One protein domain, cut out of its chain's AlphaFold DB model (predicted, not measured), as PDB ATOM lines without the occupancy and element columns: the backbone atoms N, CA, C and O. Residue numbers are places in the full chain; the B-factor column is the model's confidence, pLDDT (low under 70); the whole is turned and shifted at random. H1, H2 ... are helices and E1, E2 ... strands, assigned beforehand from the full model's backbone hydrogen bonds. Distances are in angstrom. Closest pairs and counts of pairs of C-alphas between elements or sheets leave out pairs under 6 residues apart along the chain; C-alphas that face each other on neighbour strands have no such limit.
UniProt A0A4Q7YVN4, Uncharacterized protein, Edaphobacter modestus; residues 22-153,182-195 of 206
ATOM      1  N   HIS A  22     120.957  93.430  72.718       48.25
ATOM      2  CA  HIS A  22     120.857  93.913  71.363       48.25
ATOM      3  C   HIS A  22     122.097  94.792  71.144       48.25
ATOM      4  O   HIS A  22     122.166  95.850  71.774       48.25
ATOM      5  N   PRO A  23     123.077  94.405  70.306       50.38
ATOM      6  CA  PRO A  23     124.187  95.294  69.987       50.38
ATOM      7  C   PRO A  23     123.592  96.558  69.362       50.38
ATOM      8  O   PRO A  23     122.890  96.485  68.350       50.38
ATOM      9  N   PHE A  24     123.746  97.702  70.024       51.47
ATOM     10  CA  PHE A  24     123.245  98.966  69.493       51.47
ATOM     11  C   PHE A  24     123.948  99.268  68.166       51.47
ATOM     12  O   PHE A  24     125.128  98.966  68.004       51.47
ATOM     13  N   GLY A  25     123.209  99.835  67.211       48.69
ATOM     14  CA  GLY A  25     123.745 100.174  65.890       48.69
ATOM     15  C   GLY A  25     123.481  99.147  64.788       48.69
ATOM     16  O   GLY A  25     124.082  99.252  63.723       48.69
ATOM     17  N   GLN A  26     122.575  98.179  64.983       56.31
ATOM     18  CA  GLN A  26     122.069  97.410  63.839       56.31
ATOM     19  C   GLN A  26     121.014  98.235  63.084       56.31
ATOM     20  O   GLN A  26     119.977  98.552  63.672       56.31
ATOM     21  N   PRO A  27     121.230  98.549  61.794       56.97
ATOM     22  CA  PRO A  27     120.352  99.439  61.032       56.97
ATOM     23  C   PRO A  27     118.952  98.858  60.790       56.97
ATOM     24  O   PRO A  27     118.009  99.607  60.583       56.97
ATOM     25  N   ASN A  28     118.803  97.532  60.880       66.38
ATOM     26  CA  ASN A  28     117.538  96.826  60.645       66.38
ATOM     27  C   ASN A  28     116.823  96.414  61.941       66.38
ATOM     28  O   ASN A  28     115.925  95.577  61.912       66.38
ATOM     29  N   CYS A  29     117.251  96.936  63.093       72.06
ATOM     30  CA  CYS A  29     116.532  96.722  64.339       72.06
ATOM     31  C   CYS A  29     115.695  97.944  64.684       72.06
ATOM     32  O   CYS A  29     116.248  98.971  65.073       72.06
ATOM     33  N   ASP A  30     114.374  97.777  64.691       72.00
ATOM     34  CA  ASP A  30     113.414  98.815  65.079       72.00
ATOM     35  C   ASP A  30     113.755  99.468  66.425       72.00
ATOM     36  O   ASP A  30     113.651 100.678  66.582       72.00
ATOM     37  N   ARG A  31     114.241  98.691  67.404       73.75
ATOM     38  CA  ARG A  31     114.663  99.252  68.697       73.75
ATOM     39  C   ARG A  31     115.876 100.161  68.537       73.75
ATOM     40  O   ARG A  31     115.891 101.238  69.118       73.75
ATOM     41  N   CYS A  32     116.894  99.732  67.790       72.19
ATOM     42  CA  CYS A  32     118.079 100.558  67.553       72.19
ATOM     43  C   CYS A  32     117.716 101.829  66.791       72.19
ATOM     44  O   CYS A  32     118.195 102.897  67.156       72.19
ATOM     45  N   VAL A  33     116.852 101.711  65.781       75.94
ATOM     46  CA  VAL A  33     116.355 102.842  64.994       75.94
ATOM     47  C   VAL A  33     115.628 103.841  65.890       75.94
ATOM     48  O   VAL A  33     115.959 105.021  65.845       75.94
ATOM     49  N   GLU A  34     114.728 103.394  66.766       79.62
ATOM     50  CA  GLU A  34     114.028 104.273  67.713       79.62
ATOM     51  C   GLU A  34     114.988 104.981  68.684       79.62
ATOM     52  O   GLU A  34     114.869 106.180  68.923       79.62
ATOM     53  N   PHE A  35     115.991 104.273  69.209       78.75
ATOM     54  CA  PHE A  35     116.999 104.868  70.093       78.75
ATOM     55  C   PHE A  35     117.888 105.899  69.392       78.75
ATOM     56  O   PHE A  35     118.184 106.952  69.963       78.75
ATOM     57  N   LEU A  36     118.324 105.600  68.167       76.38
ATOM     58  CA  LEU A  36     119.092 106.529  67.340       76.38
ATOM     59  C   LEU A  36     118.239 107.739  66.952       76.38
ATOM     60  O   LEU A  36     118.720 108.864  67.023       76.38
ATOM     61  N   THR A  37     116.962 107.520  66.633       83.06
ATOM     62  CA  THR A  37     115.998 108.583  66.328       83.06
ATOM     63  C   THR A  37     115.806 109.501  67.533       83.06
ATOM     64  O   THR A  37     115.921 110.713  67.392       83.06
ATOM     65  N   ALA A  38     115.598 108.951  68.733       83.25
ATOM     66  CA  ALA A  38     115.518 109.740  69.962       83.25
ATOM     67  C   ALA A  38     116.811 110.527  70.233       83.25
ATOM     68  O   ALA A  38     116.756 111.708  70.563       83.25
ATOM     69  N   THR A  39     117.971 109.893  70.043       80.75
ATOM     70  CA  THR A  39     119.280 110.544  70.215       80.75
ATOM     71  C   THR A  39     119.466 111.709  69.246       80.75
ATOM     72  O   THR A  39     119.935 112.774  69.641       80.75
ATOM     73  N   GLN A  40     119.066 111.529  67.986       78.62
ATOM     74  CA  GLN A  40     119.130 112.583  66.982       78.62
ATOM     75  C   GLN A  40     118.190 113.741  67.329       78.62
ATOM     76  O   GLN A  40     118.644 114.878  67.346       78.62
ATOM     77  N   ARG A  41     116.932 113.467  67.706       84.88
ATOM     78  CA  ARG A  41     115.984 114.522  68.105       84.88
ATOM     79  C   ARG A  41     116.488 115.343  69.295       84.88
ATOM     80  O   ARG A  41     116.331 116.557  69.305       84.88
ATOM     81  N   ILE A  42     117.133 114.702  70.276       81.62
ATOM     82  CA  ILE A  42     117.764 115.415  71.398       81.62
ATOM     83  C   ILE A  42     118.909 116.288  70.897       81.62
ATOM     84  O   ILE A  42     119.020 117.439  71.303       81.62
ATOM     85  N   LYS A  43     119.761 115.762  70.013       74.94
ATOM     86  CA  LYS A  43     120.862 116.533  69.431       74.94
ATOM     87  C   LYS A  43     120.350 117.761  68.673       74.94
ATOM     88  O   LYS A  43     120.965 118.820  68.789       74.94
ATOM     89  N   ASP A  44     119.220 117.639  67.981       81.12
ATOM     90  CA  ASP A  44     118.569 118.727  67.240       81.12
ATOM     91  C   ASP A  44     118.040 119.853  68.153       81.12
ATOM     92  O   ASP A  44     117.801 120.960  67.678       81.12
ATOM     93  N   LEU A  45     117.926 119.629  69.473       80.19
ATOM     94  CA  LEU A  45     117.657 120.697  70.448       80.19
ATOM     95  C   LEU A  45     118.847 121.657  70.631       80.19
ATOM     96  O   LEU A  45     118.703 122.702  71.270       80.19
ATOM     97  N   SER A  46     120.036 121.302  70.134       75.25
ATOM     98  CA  SER A  46     121.240 122.127  70.262       75.25
ATOM     99  C   SER A  46     121.158 123.360  69.367       75.25
ATOM    100  O   SER A  46     120.912 123.257  68.168       75.25
ATOM    101  N   CYS A  47     121.415 124.536  69.936       76.25
ATOM    102  CA  CYS A  47     121.390 125.809  69.224       76.25
ATOM    103  C   CYS A  47     122.384 126.792  69.853       76.25
ATOM    104  O   CYS A  47     122.288 127.119  71.038       76.25
ATOM    105  N   GLY A  48     123.343 127.277  69.060       74.38
ATOM    106  CA  GLY A  48     124.394 128.174  69.545       74.38
ATOM    107  C   GLY A  48     125.179 127.553  70.705       74.38
ATOM    108  O   GLY A  48     125.679 126.434  70.593       74.38
ATOM    109  N   ALA A  49     125.257 128.260  71.832       66.50
ATOM    110  CA  ALA A  49     125.915 127.767  73.043       66.50
ATOM    111  C   ALA A  49     125.128 126.653  73.761       66.50
ATOM    112  O   ALA A  49     125.702 125.888  74.533       66.50
ATOM    113  N   HIS A  50     123.831 126.496  73.489       74.88
ATOM    114  CA  HIS A  50     123.035 125.419  74.071       74.88
ATOM    115  C   HIS A  50     123.361 124.102  73.370       74.88
ATOM    116  O   HIS A  50     123.068 123.935  72.188       74.88
ATOM    117  N   GLN A  51     123.942 123.153  74.095       75.56
ATOM    118  CA  GLN A  51     124.351 121.859  73.554       75.56
ATOM    119  C   GLN A  51     123.640 120.732  74.293       75.56
ATOM    120  O   GLN A  51     123.680 120.660  75.524       75.56
ATOM    121  N   TRP A  52     123.025 119.833  73.531       80.88
ATOM    122  CA  TRP A  52     122.345 118.646  74.024       80.88
ATOM    123  C   TRP A  52     123.039 117.395  73.507       80.88
ATOM    124  O   TRP A  52     123.422 117.294  72.343       80.88
ATOM    125  N   THR A  53     123.200 116.417  74.385       76.81
ATOM    126  CA  THR A  53     123.769 115.119  74.038       76.81
ATOM    127  C   THR A  53     122.995 114.019  74.729       76.81
ATOM    128  O   THR A  53     122.408 114.230  75.792       76.81
ATOM    129  N   SER A  54     123.011 112.828  74.151       80.62
ATOM    130  CA  SER A  54     122.436 111.669  74.804       80.62
ATOM    131  C   SER A  54     123.188 110.392  74.497       80.62
ATOM    132  O   SER A  54     123.669 110.188  73.384       80.62
ATOM    133  N   LEU A  55     123.216 109.504  75.483       76.94
ATOM    134  CA  LEU A  55     123.811 108.185  75.392       76.94
ATOM    135  C   LEU A  55     122.765 107.137  75.797       76.94
ATOM    136  O   LEU A  55     122.300 107.156  76.944       76.94
ATOM    137  N   PRO A  56     122.377 106.212  74.902       73.69
ATOM    138  CA  PRO A  56     121.541 105.090  75.296       73.69
ATOM    139  C   PRO A  56     122.304 104.203  76.273       73.69
ATOM    140  O   PRO A  56     123.437 103.804  76.007       73.69
ATOM    141  N   VAL A  57     121.672 103.863  77.396       69.50
ATOM    142  CA  VAL A  57     122.289 102.975  78.376       69.50
ATOM    143  C   VAL A  57     121.705 101.582  78.261       69.50
ATOM    144  O   VAL A  57     120.504 101.343  78.424       69.50
ATOM    145  N   THR A  58     122.594 100.647  77.956       52.53
ATOM    146  CA  THR A  58     122.254  99.271  77.624       52.53
ATOM    147  C   THR A  58     122.460  98.418  78.866       52.53
ATOM    148  O   THR A  58     123.585  98.123  79.260       52.53
ATOM    149  N   GLY A  59     121.372  98.046  79.527       49.69
ATOM    150  CA  GLY A  59     121.433  97.205  80.713       49.69
ATOM    151  C   GLY A  59     120.045  96.781  81.154       49.69
ATOM    152  O   GLY A  59     119.067  97.500  80.954       49.69
ATOM    153  N   ILE A  60     119.939  95.596  81.755       44.53
ATOM    154  CA  ILE A  60     118.747  95.243  82.522       44.53
ATOM    155  C   ILE A  60     118.858  95.966  83.862       44.53
ATOM    156  O   ILE A  60     119.444  95.458  84.814       44.53
ATOM    157  N   TYR A  61     118.284  97.160  83.938       50.41
ATOM    158  CA  TYR A  61     118.069  97.823  85.215       50.41
ATOM    159  C   TYR A  61     116.867  97.176  85.875       50.41
ATOM    160  O   TYR A  61     115.727  97.452  85.512       50.41
ATOM    161  N   VAL A  62     117.150  96.244  86.776       43.75
ATOM    162  CA  VAL A  62     116.172  95.492  87.558       43.75
ATOM    163  C   VAL A  62     115.571  96.465  88.576       43.75
ATOM    164  O   VAL A  62     116.258  96.876  89.508       43.75
ATOM    165  N   SER A  63     114.310  96.879  88.403       47.12
ATOM    166  CA  SER A  63     113.582  97.541  89.500       47.12
ATOM    167  C   SER A  63     113.486  96.618  90.721       47.12
ATOM    168  O   SER A  63     113.705  95.414  90.592       47.12
ATOM    169  N   ASN A  64     113.080  97.122  91.892       44.41
ATOM    170  CA  ASN A  64     112.765  96.256  93.045       44.41
ATOM    171  C   ASN A  64     111.773  95.120  92.676       44.41
ATOM    172  O   ASN A  64     111.785  94.052  93.279       44.41
ATOM    173  N   GLU A  65     110.982  95.317  91.618       49.31
ATOM    174  CA  GLU A  65     110.026  94.359  91.039       49.31
ATOM    175  C   GLU A  65     110.616  93.436  89.955       49.31
ATOM    176  O   GLU A  65     109.890  92.753  89.234       49.31
ATOM    177  N   ARG A  66     111.934  93.434  89.777       48.19
ATOM    178  CA  ARG A  66     112.661  92.660  88.765       48.19
ATOM    179  C   ARG A  66     112.353  92.959  87.297       48.19
ATOM    180  O   ARG A  66     112.649  92.142  86.425       48.19
ATOM    181  N   ARG A  67     111.813  94.137  86.988       51.25
ATOM    182  CA  ARG A  67     111.529  94.540  85.602       51.25
ATOM    183  C   ARG A  67     112.756  95.180  84.973       51.25
ATOM    184  O   ARG A  67     113.360  96.040  85.602       51.25
ATOM    185  N   SER A  68     113.094  94.796  83.740       55.56
ATOM    186  CA  SER A  68     114.142  95.459  82.961       55.56
ATOM    187  C   SER A  68     113.671  96.838  82.510       55.56
ATOM    188  O   SER A  68     112.744  96.942  81.708       55.56
ATOM    189  N   ARG A  69     114.329  97.889  82.996       64.44
ATOM    190  CA  ARG A  69     114.135  99.260  82.517       64.44
ATOM    191  C   ARG A  69     115.253  99.661  81.565       64.44
ATOM    192  O   ARG A  69     116.362  99.142  81.655       64.44
ATOM    193  N   ARG A  70     114.934 100.556  80.633       74.12
ATOM    194  CA  ARG A  70     115.894 101.178  79.718       74.12
ATOM    195  C   ARG A  70     116.041 102.637  80.098       74.12
ATOM    196  O   ARG A  70     115.095 103.215  80.625       74.12
ATOM    197  N   PHE A  71     117.202 103.208  79.818       76.88
ATOM    198  CA  PHE A  71     117.480 104.595  80.144       76.88
ATOM    199  C   PHE A  71     118.241 105.279  79.017       76.88
ATOM    200  O   PHE A  71     118.981 104.636  78.266       76.88
ATOM    201  N   LEU A  72     118.069 106.591  78.937       82.50
ATOM    202  CA  LEU A  72     118.948 107.494  78.214       82.50
ATOM    203  C   LEU A  72     119.672 108.355  79.246       82.50
ATOM    204  O   LEU A  72     119.021 108.956  80.097       82.50
ATOM    205  N   ILE A  73     120.994 108.452  79.175       83.56
ATOM    206  CA  ILE A  73     121.687 109.556  79.840       83.56
ATOM    207  C   ILE A  73     121.584 110.741  78.904       83.56
ATOM    208  O   ILE A  73     121.985 110.633  77.749       83.56
ATOM    209  N   VAL A  74     121.043 111.849  79.389       85.44
ATOM    210  CA  VAL A  74     120.904 113.080  78.618       85.44
ATOM    211  C   VAL A  74     121.686 114.174  79.315       85.44
ATOM    212  O   VAL A  74     121.548 114.363  80.522       85.44
ATOM    213  N   GLY A  75     122.533 114.852  78.550       81.81
ATOM    214  CA  GLY A  75     123.357 115.962  78.994       81.81
ATOM    215  C   GLY A  75     122.931 117.256  78.312       81.81
ATOM    216  O   GLY A  75     122.666 117.268  77.112       81.81
ATOM    217  N   TYR A  76     122.917 118.341  79.072       82.62
ATOM    218  CA  TYR A  76     122.632 119.692  78.621       82.62
ATOM    219  C   TYR A  76     123.730 120.645  79.108       82.62
ATOM    220  O   TYR A  76     124.078 120.675  80.289       82.62
ATOM    221  N   SER A  77     124.280 121.428  78.186       72.88
ATOM    222  CA  SER A  77     125.294 122.450  78.437       72.88
ATOM    223  C   SER A  77     124.839 123.793  77.882       72.88
ATOM    224  O   SER A  77     124.139 123.842  76.874       72.88
ATOM    225  N   ASN A  78     125.231 124.877  78.550       70.38
ATOM    226  CA  ASN A  78     125.027 126.237  78.063       70.38
ATOM    227  C   ASN A  78     126.109 127.168  78.644       70.38
ATOM    228  O   ASN A  78     125.818 127.897  79.596       70.38
ATOM    229  N   PRO A  79     127.357 127.081  78.151       57.28
ATOM    230  CA  PRO A  79     128.484 127.811  78.720       57.28
ATOM    231  C   PRO A  79     128.363 129.330  78.532       57.28
ATOM    232  O   PRO A  79     128.712 130.060  79.450       57.28
ATOM    233  N   ASP A  80     127.786 129.796  77.416       57.25
ATOM    234  CA  ASP A  80     127.747 131.227  77.054       57.25
ATOM    235  C   ASP A  80     126.352 131.865  77.224       57.25
ATOM    236  O   ASP A  80     126.003 132.853  76.575       57.25
ATOM    237  N   GLY A  81     125.501 131.267  78.062       57.91
ATOM    238  CA  GLY A  81     124.176 131.801  78.365       57.91
ATOM    239  C   GLY A  81     124.202 132.978  79.347       57.91
ATOM    240  O   GLY A  81     125.142 133.106  80.123       57.91
ATOM    241  N   PRO A  82     123.124 133.785  79.422       53.97
ATOM    242  CA  PRO A  82     123.008 134.893  80.386       53.97
ATOM    243  C   PRO A  82     123.076 134.435  81.854       53.97
ATOM    244  O   PRO A  82     123.380 135.221  82.745       53.97
ATOM    245  N   THR A  83     122.802 133.156  82.100       55.41
ATOM    246  CA  THR A  83     123.141 132.442  83.329       55.41
ATOM    247  C   THR A  83     124.351 131.565  83.013       55.41
ATOM    248  O   THR A  83     124.169 130.401  82.648       55.41
ATOM    249  N   GLU A  84     125.558 132.135  83.045       56.19
ATOM    250  CA  GLU A  84     126.811 131.411  82.797       56.19
ATOM    251  C   GLU A  84     126.857 130.185  83.717       56.19
ATOM    252  O   GLU A  84     127.031 130.302  84.936       56.19
ATOM    253  N   ARG A  85     126.620 128.998  83.149       62.31
ATOM    254  CA  ARG A  85     126.637 127.748  83.901       62.31
ATOM    255  C   ARG A  85     127.941 127.029  83.567       62.31
ATOM    256  O   ARG A  85     128.076 126.507  82.460       62.31
ATOM    257  N   PRO A  86     128.894 126.954  84.511       62.56
ATOM    258  CA  PRO A  86     130.217 126.400  84.260       62.56
ATOM    259  C   PRO A  86     130.195 124.874  84.107       62.56
ATOM    260  O   PRO A  86     131.208 124.276  83.747       62.56
ATOM    261  N   ASN A  87     129.066 124.220  84.397       64.81
ATOM    262  CA  ASN A  87     128.937 122.775  84.338       64.81
ATOM    263  C   ASN A  87     127.707 122.301  83.550       64.81
ATOM    264  O   ASN A  87     126.780 123.033  83.222       64.81
ATOM    265  N   ASN A  88     127.703 121.020  83.221       70.81
ATOM    266  CA  ASN A  88     126.614 120.419  82.470       70.81
ATOM    267  C   ASN A  88     125.570 119.838  83.421       70.81
ATOM    268  O   ASN A  88     125.920 119.265  84.456       70.81
ATOM    269  N   LEU A  89     124.305 119.921  83.021       79.44
ATOM    270  CA  LEU A  89     123.210 119.171  83.622       79.44
ATOM    271  C   LEU A  89     123.110 117.808  82.967       79.44
ATOM    272  O   LEU A  89     123.034 117.721  81.747       79.44
ATOM    273  N   CYS A  90     123.080 116.754  83.765       82.06
ATOM    274  CA  CYS A  90     122.950 115.395  83.280       82.06
ATOM    275  C   CYS A  90     121.833 114.704  84.055       82.06
ATOM    276  O   CYS A  90     121.827 114.742  85.284       82.06
ATOM    277  N   TYR A  91     120.923 114.034  83.354       84.38
ATOM    278  CA  TYR A  91     119.911 113.175  83.967       84.38
ATOM    279  C   TYR A  91     119.896 111.804  83.304       84.38
ATOM    280  O   TYR A  91     120.148 111.656  82.109       84.38
ATOM    281  N   CYS A  92     119.539 110.800  84.093       83.31
ATOM    282  CA  CYS A  92     119.135 109.495  83.606       83.31
ATOM    283  C   CYS A  92     117.620 109.512  83.388       83.31
ATOM    284  O   CYS A  92     116.847 109.573  84.348       83.31
ATOM    285  N   VAL A  93     117.208 109.473  82.124       86.56
ATOM    286  CA  VAL A  93     115.811 109.506  81.693       86.56
ATOM    287  C   VAL A  93     115.319 108.070  81.489       86.56
ATOM    288  O   VAL A  93     115.859 107.360  80.636       86.56
ATOM    289  N   PRO A  94     114.319 107.604  82.252       83.00
ATOM    290  CA  PRO A  94     113.735 106.282  82.071       83.00
ATOM    291  C   PRO A  94     112.925 106.202  80.778       83.00
ATOM    292  O   PRO A  94     112.183 107.115  80.418       83.00
ATOM    293  N   LEU A  95     113.036 105.054  80.113       81.31
ATOM    294  CA  LEU A  95     112.399 104.781  78.834       81.31
ATOM    295  C   LEU A  95     111.530 103.525  78.900       81.31
ATOM    296  O   LEU A  95     111.911 102.493  79.469       81.31
ATOM    297  N   LEU A  96     110.390 103.592  78.224       78.56
ATOM    298  CA  LEU A  96     109.464 102.495  77.993       78.56
ATOM    299  C   LEU A  96     109.417 102.183  76.497       78.56
ATOM    300  O   LEU A  96     109.498 103.073  75.657       78.56
ATOM    301  N   LEU A  97     109.307 100.895  76.164       75.31
ATOM    302  CA  LEU A  97     108.986 100.487  74.800       75.31
ATOM    303  C   LEU A  97     107.490 100.258  74.726       75.31
ATOM    304  O   LEU A  97     106.988  99.321  75.351       75.31
ATOM    305  N   ASP A  98     106.822 101.079  73.937       78.19
ATOM    306  CA  ASP A  98     105.428 100.883  73.612       78.19
ATOM    307  C   ASP A  98     105.283 100.014  72.355       78.19
ATOM    308  O   ASP A  98     106.002 100.170  71.364       78.19
ATOM    309  N   ARG A  99     104.366  99.050  72.444       73.69
ATOM    310  CA  ARG A  99     103.937  98.153  71.358       73.69
ATOM    311  C   ARG A  99     102.413  98.126  71.231       73.69
ATOM    312  O   ARG A  99     101.863  97.174  70.686       73.69
ATOM    313  N   SER A 100     101.734  99.110  71.813       70.44
ATOM    314  CA  SER A 100     100.280  99.155  71.916       70.44
ATOM    315  C   SER A 100      99.582  99.209  70.557       70.44
ATOM    316  O   SER A 100      98.448  98.751  70.463       70.44
ATOM    317  N   VAL A 101     100.250  99.707  69.507       66.69
ATOM    318  CA  VAL A 101      99.691  99.835  68.154       66.69
ATOM    319  C   VAL A 101      99.869  98.527  67.370       66.69
ATOM    320  O   VAL A 101     100.992  98.201  66.972       66.69
ATOM    321  N   PRO A 102      98.790  97.770  67.086       60.59
ATOM    322  CA  PRO A 102      98.876  96.550  66.290       60.59
ATOM    323  C   PRO A 102      99.315  96.877  64.858       60.59
ATOM    324  O   PRO A 102      98.717  97.725  64.202       60.59
ATOM    325  N   GLY A 103     100.378  96.230  64.376       63.75
ATOM    326  CA  GLY A 103     100.969  96.516  63.060       63.75
ATOM    327  C   GLY A 103     101.818  97.794  63.001       63.75
ATOM    328  O   GLY A 103     102.453  98.047  61.981       63.75
ATOM    329  N   GLY A 104     101.869  98.571  64.088       61.28
ATOM    330  CA  GLY A 104     102.799  99.681  64.251       61.28
ATOM    331  C   GLY A 104     104.179  99.195  64.694       61.28
ATOM    332  O   GLY A 104     104.308  98.194  65.401       61.28
ATOM    333  N   GLY A 105     105.221  99.919  64.281       68.88
ATOM    334  CA  GLY A 105     106.570  99.733  64.811       68.88
ATOM    335  C   GLY A 105     106.647 100.025  66.313       68.88
ATOM    336  O   GLY A 105     105.711 100.536  66.932       68.88
ATOM    337  N   PHE A 106     107.789  99.699  66.911       73.56
ATOM    338  CA  PHE A 106     108.081 100.054  68.298       73.56
ATOM    339  C   PHE A 106     108.107 101.573  68.466       73.56
ATOM    340  O   PHE A 106     108.618 102.264  67.592       73.56
ATOM    341  N   LYS A 107     107.631 102.077  69.608       78.06
ATOM    342  CA  LYS A 107     107.839 103.475  70.004       78.06
ATOM    343  C   LYS A 107     108.609 103.553  71.310       78.06
ATOM    344  O   LYS A 107     108.318 102.815  72.256       78.06
ATOM    345  N   LEU A 108     109.589 104.448  71.368       78.62
ATOM    346  CA  LEU A 108     110.290 104.770  72.607       78.62
ATOM    347  C   LEU A 108     109.573 105.918  73.331       78.62
ATOM    348  O   LEU A 108     109.492 107.026  72.813       78.62
ATOM    349  N   LEU A 109     109.072 105.656  74.537       81.75
ATOM    350  CA  LEU A 109     108.433 106.660  75.389       81.75
ATOM    351  C   LEU A 109     109.371 107.037  76.537       81.75
ATOM    352  O   LEU A 109     109.842 106.157  77.258       81.75
ATOM    353  N   ALA A 110     109.627 108.329  76.723       84.19
ATOM    354  CA  ALA A 110     110.342 108.848  77.886       84.19
ATOM    355  C   ALA A 110     109.361 109.158  79.025       84.19
ATOM    356  O   ALA A 110     108.247 109.616  78.782       84.19
ATOM    357  N   CYS A 111     109.761 108.896  80.270       82.06
ATOM    358  CA  CYS A 111     108.964 109.225  81.449       82.06
ATOM    359  C   CYS A 111     109.582 110.425  82.181       82.06
ATOM    360  O   CYS A 111     110.689 110.333  82.711       82.06
ATOM    361  N   PHE A 112     108.833 111.532  82.210       81.06
ATOM    362  CA  PHE A 112     109.219 112.816  82.808       81.06
ATOM    363  C   PHE A 112     108.641 113.029  84.213       81.06
ATOM    364  O   PHE A 112     108.443 114.155  84.652       81.06
ATOM    365  N   ALA A 113     108.371 111.950  84.951       78.88
ATOM    366  CA  ALA A 113     108.038 112.075  86.366       78.88
ATOM    367  C   ALA A 113     109.313 112.454  87.151       78.88
ATOM    368  O   ALA A 113     110.301 111.708  87.044       78.88
ATOM    369  N   PRO A 114     109.323 113.554  87.935       72.00
ATOM    370  CA  PRO A 114     110.490 113.993  88.710       72.00
ATOM    371  C   PRO A 114     111.138 112.897  89.551       72.00
ATOM    372  O   PRO A 114     112.358 112.817  89.643       72.00
ATOM    373  N   GLU A 115     110.331 111.997  90.106       71.50
ATOM    374  CA  GLU A 115     110.770 110.906  90.977       71.50
ATOM    375  C   GLU A 115     111.393 109.739  90.198       71.50
ATOM    376  O   GLU A 115     112.073 108.887  90.772       71.50
ATOM    377  N   SER A 116     111.126 109.661  88.894       72.31
ATOM    378  CA  SER A 116     111.624 108.596  88.018       72.31
ATOM    379  C   SER A 116     112.902 108.991  87.282       72.31
ATOM    380  O   SER A 116     113.668 108.113  86.873       72.31
ATOM    381  N   MET A 117     113.139 110.291  87.115       77.50
ATOM    382  CA  MET A 117     114.374 110.822  86.556       77.50
ATOM    383  C   MET A 117     115.451 110.915  87.632       77.50
ATOM    384  O   MET A 117     115.226 111.433  88.721       77.50
ATOM    385  N   VAL A 118     116.650 110.427  87.320       79.50
ATOM    386  CA  VAL A 118     117.771 110.485  88.265       79.50
ATOM    387  C   VAL A 118     118.679 111.643  87.863       79.50
ATOM    388  O   VAL A 118     119.277 111.558  86.788       79.50
ATOM    389  N   PRO A 119     118.810 112.712  88.671       78.38
ATOM    390  CA  PRO A 119     119.804 113.746  88.419       78.38
ATOM    391  C   PRO A 119     121.202 113.167  88.638       78.38
ATOM    392  O   PRO A 119     121.486 112.540  89.660       78.38
ATOM    393  N   LEU A 120     122.070 113.361  87.653       76.81
ATOM    394  CA  LEU A 120     123.451 112.880  87.642       76.81
ATOM    395  C   LEU A 120     124.447 113.981  87.984       76.81
ATOM    396  O   LEU A 120     125.532 113.722  88.499       76.81
ATOM    397  N   SER A 121     124.063 115.217  87.695       75.06
ATOM    398  CA  SER A 121     124.748 116.425  88.119       75.06
ATOM    399  C   SER A 121     123.712 117.476  88.504       75.06
ATOM    400  O   SER A 121     122.566 117.432  88.056       75.06
ATOM    401  N   LYS A 122     124.128 118.414  89.352       79.06
ATOM    402  CA  LYS A 122     123.363 119.618  89.690       79.06
ATOM    403  C   LYS A 122     123.854 120.791  88.857       79.06
ATOM    404  O   LYS A 122     125.041 120.825  88.536       79.06
ATOM    405  N   GLY A 123     123.003 121.756  88.549       75.06
ATOM    406  CA  GLY A 123     123.397 122.984  87.869       75.06
ATOM    407  C   GLY A 123     124.045 123.965  88.829       75.06
ATOM    408  O   GLY A 123     123.602 124.123  89.965       75.06
ATOM    409  N   LEU A 124     125.109 124.617  88.365       76.06
ATOM    410  CA  LEU A 124     125.793 125.671  89.103       76.06
ATOM    411  C   LEU A 124     125.538 127.013  88.421       76.06
ATOM    412  O   LEU A 124     125.951 127.235  87.294       76.06
ATOM    413  N   TYR A 125     124.874 127.930  89.095       79.25
ATOM    414  CA  TYR A 125     124.513 129.225  88.532       79.25
ATOM    415  C   TYR A 125     125.426 130.302  89.102       79.25
ATOM    416  O   TYR A 125     125.574 130.402  90.321       79.25
ATOM    417  N   LEU A 126     126.049 131.102  88.235       73.44
ATOM    418  CA  LEU A 126     126.791 132.286  88.657       73.44
ATOM    419  C   LEU A 126     125.834 133.472  88.774       73.44
ATOM    420  O   LEU A 126     125.358 134.007  87.777       73.44
ATOM    421  N   GLU A 127     125.571 133.906  90.003       79.19
ATOM    422  CA  GLU A 127     124.717 135.058  90.288       79.19
ATOM    423  C   GLU A 127     125.423 135.983  91.284       79.19
ATOM    424  O   GLU A 127     125.822 135.556  92.368       79.19
ATOM    425  N   ASN A 128     125.603 137.260  90.933       82.69
ATOM    426  CA  ASN A 128     126.273 138.253  91.787       82.69
ATOM    427  C   ASN A 128     127.663 137.806  92.295       82.69
ATOM    428  O   ASN A 128     128.033 138.086  93.434       82.69
ATOM    429  N   LYS A 129     128.444 137.122  91.442       78.31
ATOM    430  CA  LYS A 129     129.765 136.536  91.765       78.31
ATOM    431  C   LYS A 129     129.735 135.398  92.801       78.31
ATOM    432  O   LYS A 129     130.786 135.025  93.318       78.31
ATOM    433  N   ALA A 130     128.563 134.839  93.093       78.38
ATOM    434  CA  ALA A 130     128.400 133.652  93.921       78.38
ATOM    435  C   ALA A 130     127.893 132.475  93.079       78.38
ATOM    436  O   ALA A 130     127.158 132.664  92.111       78.38
ATOM    437  N   VAL A 131     128.276 131.259  93.471       78.00
ATOM    438  CA  VAL A 131     127.737 130.022  92.895       78.00
ATOM    439  C   VAL A 131     126.478 129.635  93.668       78.00
ATOM    440  O   VAL A 131     126.524 129.518  94.895       78.00
ATOM    441  N   LYS A 132     125.370 129.421  92.959       82.75
ATOM    442  CA  LYS A 132     124.097 128.939  93.505       82.75
ATOM    443  C   LYS A 132     123.668 127.634  92.840       82.75
ATOM    444  O   LYS A 132     124.038 127.358  91.704       82.75
ATOM    445  N   GLU A 133     122.869 126.852  93.553       82.75
ATOM    446  CA  GLU A 133     122.188 125.666  93.032       82.75
ATOM    447  C   GLU A 133     120.681 125.943  93.029       82.75
ATOM    448  O   GLU A 133     120.147 126.400  94.041       82.75
ATOM    449  N   ASP A 134     119.999 125.642  91.924       86.19
ATOM    450  CA  ASP A 134     118.540 125.719  91.829       86.19
ATOM    451  C   ASP A 134     118.006 124.480  91.099       86.19
ATOM    452  O   ASP A 134     118.006 124.387  89.872       86.19
ATOM    453  N   ALA A 135     117.564 123.494  91.883       83.00
ATOM    454  CA  ALA A 135     117.063 122.227  91.358       83.00
ATOM    455  C   ALA A 135     115.737 122.379  90.592       83.00
ATOM    456  O   ALA A 135     115.429 121.552  89.731       83.00
ATOM    457  N   LEU A 136     114.945 123.410  90.904       85.56
ATOM    458  CA  LEU A 136     113.692 123.679  90.209       85.56
ATOM    459  C   LEU A 136     113.983 124.306  88.842       85.56
ATOM    460  O   LEU A 136     113.407 123.894  87.834       85.56
ATOM    461  N   GLU A 137     114.922 125.251  88.791       85.00
ATOM    462  CA  GLU A 137     115.415 125.816  87.536       85.00
ATOM    463  C   GLU A 137     116.091 124.748  86.662       85.00
ATOM    464  O   GLU A 137     115.812 124.680  85.461       85.00
ATOM    465  N   ASP A 138     116.908 123.868  87.255       84.75
ATOM    466  CA  ASP A 138     117.496 122.711  86.568       84.75
ATOM    467  C   ASP A 138     116.415 121.853  85.910       84.75
ATOM    468  O   ASP A 138     116.505 121.554  84.716       84.75
ATOM    469  N   TRP A 139     115.369 121.513  86.670       83.94
ATOM    470  CA  TRP A 139     114.246 120.717  86.188       83.94
ATOM    471  C   TRP A 139     113.554 121.374  84.993       83.94
ATOM    472  O   TRP A 139     113.416 120.748  83.945       83.94
ATOM    473  N   PHE A 140     113.165 122.646  85.095       84.38
ATOM    474  CA  PHE A 140     112.454 123.321  84.005       84.38
ATOM    475  C   PHE A 140     113.313 123.503  82.754       84.38
ATOM    476  O   PHE A 140     112.831 123.306  81.634       84.38
ATOM    477  N   ARG A 141     114.592 123.851  82.926       80.38
ATOM    478  CA  ARG A 141     115.519 124.023  81.801       80.38
ATOM    479  C   ARG A 141     115.853 122.704  81.115       80.38
ATOM    480  O   ARG A 141     116.167 122.719  79.928       80.38
ATOM    481  N   PHE A 142     115.809 121.594  81.847       85.19
ATOM    482  CA  PHE A 142     116.136 120.275  81.328       85.19
ATOM    483  C   PHE A 142     114.915 119.545  80.748       85.19
ATOM    484  O   PHE A 142     114.944 119.088  79.607       85.19
ATOM    485  N   CYS A 143     113.827 119.447  81.510       85.19
ATOM    486  CA  CYS A 143     112.683 118.600  81.180       85.19
ATOM    487  C   CYS A 143     111.799 119.205  80.092       85.19
ATOM    488  O   CYS A 143     111.459 118.500  79.149       85.19
ATOM    489  N   GLY A 144     111.510 120.509  80.140       85.88
ATOM    490  CA  GLY A 144     110.619 121.150  79.163       85.88
ATOM    491  C   GLY A 144     111.054 120.958  77.696       85.88
ATOM    492  O   GLY A 144     110.229 120.597  76.856       85.88
ATOM    493  N   PRO A 145     112.336 121.170  77.342       85.50
ATOM    494  CA  PRO A 145     112.834 120.882  75.995       85.50
ATOM    495  C   PRO A 145     112.769 119.401  75.609       85.50
ATOM    496  O   PRO A 145     112.420 119.082  74.471       85.50
ATOM    497  N   LEU A 146     113.069 118.496  76.542       85.88
ATOM    498  CA  LEU A 146     113.035 117.060  76.274       85.88
ATOM    499  C   LEU A 146     111.612 116.534  76.108       85.88
ATOM    500  O   LEU A 146     111.374 115.741  75.203       85.88
ATOM    501  N   GLU A 147     110.658 116.998  76.910       85.94
ATOM    502  CA  GLU A 147     109.244 116.651  76.760       85.94
ATOM    503  C   GLU A 147     108.771 116.926  75.333       85.94
ATOM    504  O   GLU A 147     108.236 116.029  74.689       85.94
ATOM    505  N   ARG A 148     109.084 118.107  74.783       80.38
ATOM    506  CA  ARG A 148     108.749 118.459  73.391       80.38
ATOM    507  C   ARG A 148     109.420 117.558  72.353       80.38
ATOM    508  O   ARG A 148     108.824 117.270  71.326       80.38
ATOM    509  N   CYS A 149     110.644 117.108  72.616       81.38
ATOM    510  CA  CYS A 149     111.397 116.208  71.737       81.38
ATOM    511  C   CYS A 149     110.803 114.785  71.688       81.38
ATOM    512  O   CYS A 149     110.868 114.103  70.659       81.38
ATOM    513  N   PHE A 150     110.256 114.313  72.809       76.56
ATOM    514  CA  PHE A 150     109.667 112.978  72.926       76.56
ATOM    515  C   PHE A 150     108.152 112.954  72.703       76.56
ATOM    516  O   PHE A 150     107.601 111.878  72.465       76.56
ATOM    517  N   TRP A 151     107.486 114.108  72.743       70.75
ATOM    518  CA  TRP A 151     106.083 114.215  72.378       70.75
ATOM    519  C   TRP A 151     105.914 113.947  70.876       70.75
ATOM    520  O   TRP A 151     106.693 114.459  70.067       70.75
ATOM    521  N   PRO A 152     104.936 113.129  70.457       57.00
ATOM    522  CA  PRO A 152     104.655 112.966  69.040       57.00
ATOM    523  C   PRO A 152     104.266 114.325  68.452       57.00
ATOM    524  O   PRO A 152     103.316 114.953  68.913       57.00
ATOM    525  N   HIS A 153     104.985 114.771  67.419       48.97
ATOM    526  CA  HIS A 153     104.469 115.816  66.545       48.97
ATOM    527  C   HIS A 153     103.195 115.265  65.907       48.97
ATOM    528  O   HIS A 153     103.262 114.406  65.023       48.97
ATOM    529  N   TYR A 182     120.312 103.029  93.171       41.91
ATOM    530  CA  TYR A 182     120.717 103.348  91.786       41.91
ATOM    531  C   TYR A 182     121.996 104.185  91.636       41.91
ATOM    532  O   TYR A 182     122.426 104.452  90.516       41.91
ATOM    533  N   LYS A 183     122.606 104.602  92.746       38.47
ATOM    534  CA  LYS A 183     123.663 105.617  92.770       38.47
ATOM    535  C   LYS A 183     124.993 105.127  92.171       38.47
ATOM    536  O   LYS A 183     125.549 105.791  91.310       38.47
ATOM    537  N   ASP A 184     125.434 103.910  92.484       35.72
ATOM    538  CA  ASP A 184     126.814 103.480  92.183       35.72
ATOM    539  C   ASP A 184     127.104 103.189  90.695       35.72
ATOM    540  O   ASP A 184     128.215 103.401  90.215       35.72
ATOM    541  N   SER A 185     126.120 102.697  89.932       41.41
ATOM    542  CA  SER A 185     126.309 102.377  88.497       41.41
ATOM    543  C   SER A 185     126.212 103.610  87.601       41.41
ATOM    544  O   SER A 185     126.774 103.658  86.510       41.41
ATOM    545  N   ILE A 186     125.481 104.603  88.084       47.00
ATOM    546  CA  ILE A 186     125.294 105.889  87.443       47.00
ATOM    547  C   ILE A 186     126.474 106.808  87.785       47.00
ATOM    548  O   ILE A 186     127.055 107.386  86.872       47.00
ATOM    549  N   ASP A 187     126.910 106.839  89.048       44.88
ATOM    550  CA  ASP A 187     128.135 107.519  89.484       44.88
ATOM    551  C   ASP A 187     129.352 107.025  88.690       44.88
ATOM    552  O   ASP A 187     130.203 107.826  88.322       44.88
ATOM    553  N   ALA A 188     129.422 105.732  88.346       46.28
ATOM    554  CA  ALA A 188     130.483 105.191  87.496       46.28
ATOM    555  C   ALA A 188     130.449 105.738  86.056       46.28
ATOM    556  O   ALA A 188     131.504 106.053  85.516       46.28
ATOM    557  N   LEU A 189     129.270 105.886  85.440       50.56
ATOM    558  CA  LEU A 189     129.122 106.439  84.083       50.56
ATOM    559  C   LEU A 189     129.367 107.954  84.049       50.56
ATOM    560  O   LEU A 189     129.977 108.463  83.112       50.56
ATOM    561  N   VAL A 190     128.947 108.662  85.094       53.75
ATOM    562  CA  VAL A 190     129.208 110.096  85.287       53.75
ATOM    563  C   VAL A 190     130.682 110.347  85.563       53.75
ATOM    564  O   VAL A 190     131.254 111.285  85.018       53.75
ATOM    565  N   LYS A 191     131.318 109.492  86.369       51.44
ATOM    566  CA  LYS A 191     132.754 109.534  86.631       51.44
ATOM    567  C   LYS A 191     133.549 109.262  85.360       51.44
ATOM    568  O   LYS A 191     134.434 110.047  85.060       51.44
ATOM    569  N   LEU A 192     133.165 108.251  84.578       49.22
ATOM    570  CA  LEU A 192     133.789 107.963  83.285       49.22
ATOM    571  C   LEU A 192     133.687 109.168  82.338       49.22
ATOM    572  O   LEU A 192     134.658 109.552  81.703       49.22
ATOM    573  N   TRP A 193     132.518 109.807  82.283       50.16
ATOM    574  CA  TRP A 193     132.300 110.986  81.447       50.16
ATOM    575  C   TRP A 193     133.048 112.234  81.948       50.16
ATOM    576  O   TRP A 193     133.572 113.004  81.146       50.16
ATOM    577  N   SER A 194     133.137 112.419  83.267       48.09
ATOM    578  CA  SER A 194     133.918 113.483  83.911       48.09
ATOM    579  C   SER A 194     135.426 113.299  83.681       48.09
ATOM    580  O   SER A 194     136.125 114.261  83.369       48.09
ATOM    581  N   GLU A 195     135.918 112.060  83.757       48.56
ATOM    582  CA  GLU A 195     137.306 111.688  83.461       48.56
ATOM    583  C   GLU A 195     137.632 111.912  81.976       48.56
ATOM    584  O   GLU A 195     138.599 112.610  81.675       48.56
TER     585      GLU A 195
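This is residues 22 to 153 and 182 to 195 of the 206 residues of an uncharacterized protein of Edaphobacter modestus (UniProt A0A4Q7YVN4). A strongly twisted sheet of four strands, E1 to E4, curls round helix H1 like part of a barrel, and H2 crosses its opposite face. Hairpin E5 and E6 lies far out at one end; H3 only grazes the sheet. The printed part has 146 residues, ordered H1 E1 E2 E3 E4 E5 E6 H2 H3, class mixed; E1 E2 E3 E4 is a meander, each strand the antiparallel neighbour of the one before. It is compact, radius of gyration of the C-alphas 16.2 A, spanning 56 by 34 by 27 A.

Start at hairpin E1, residues 51 to 62, and E2, residues 68 to 77: N 53 and O 75 are 2.9 A apart, within hydrogen-bond range. Next comes E3, residues 89 to 98, N 91 to O 74 2.9 A, then E4, residues 107 to 110, N 96 to O 109 2.8 A. The sheet curls round H1, residues 30 to 44; the closest C-alphas of H1 and E1 are Lys 43 and Trp 52, 5.3 A. On the opposite face H2, residues 135 to 150, lies over E2 and E3, height over the sheet 8.7 A. H1 touches H2 with residues 38 to 42 alone, closest C-alphas Arg 41 and Cys 149, 6.1 A, at a steep tilt of 55 degrees, opposite ways. H3, residues 183 to 195, only grazes the sheet with residues 185 to 190. Hairpin E5, residues 125 to 127, and E6, residues 130 to 132, has N 125 and O 132 2.8 A apart. Every O i to N i+4 pair is within range in H1, 10 of 12 in H2, 8 of 9 in H3.

Find C-alpha 51 at (124.351, 121.859, 73.554); E1 runs 31.0 A from there, bending by 69 degrees at residue 59. H2, 21.9 A, has a kink of 25 degrees near residue 144. H3 ends at C-alpha 195, (137.306, 111.688, 83.461).

The farthest C-alphas, Gly 103 and Lys 129, are 57.1 A apart. Residues 154 to 181 are not printed; C-alphas 153 and 182 are 32.5 A apart. Links E2 to E3 and E4 to E5 are long. Mean pLDDT of the printed part is 70.1; residues 182 to 195 are among those under 70.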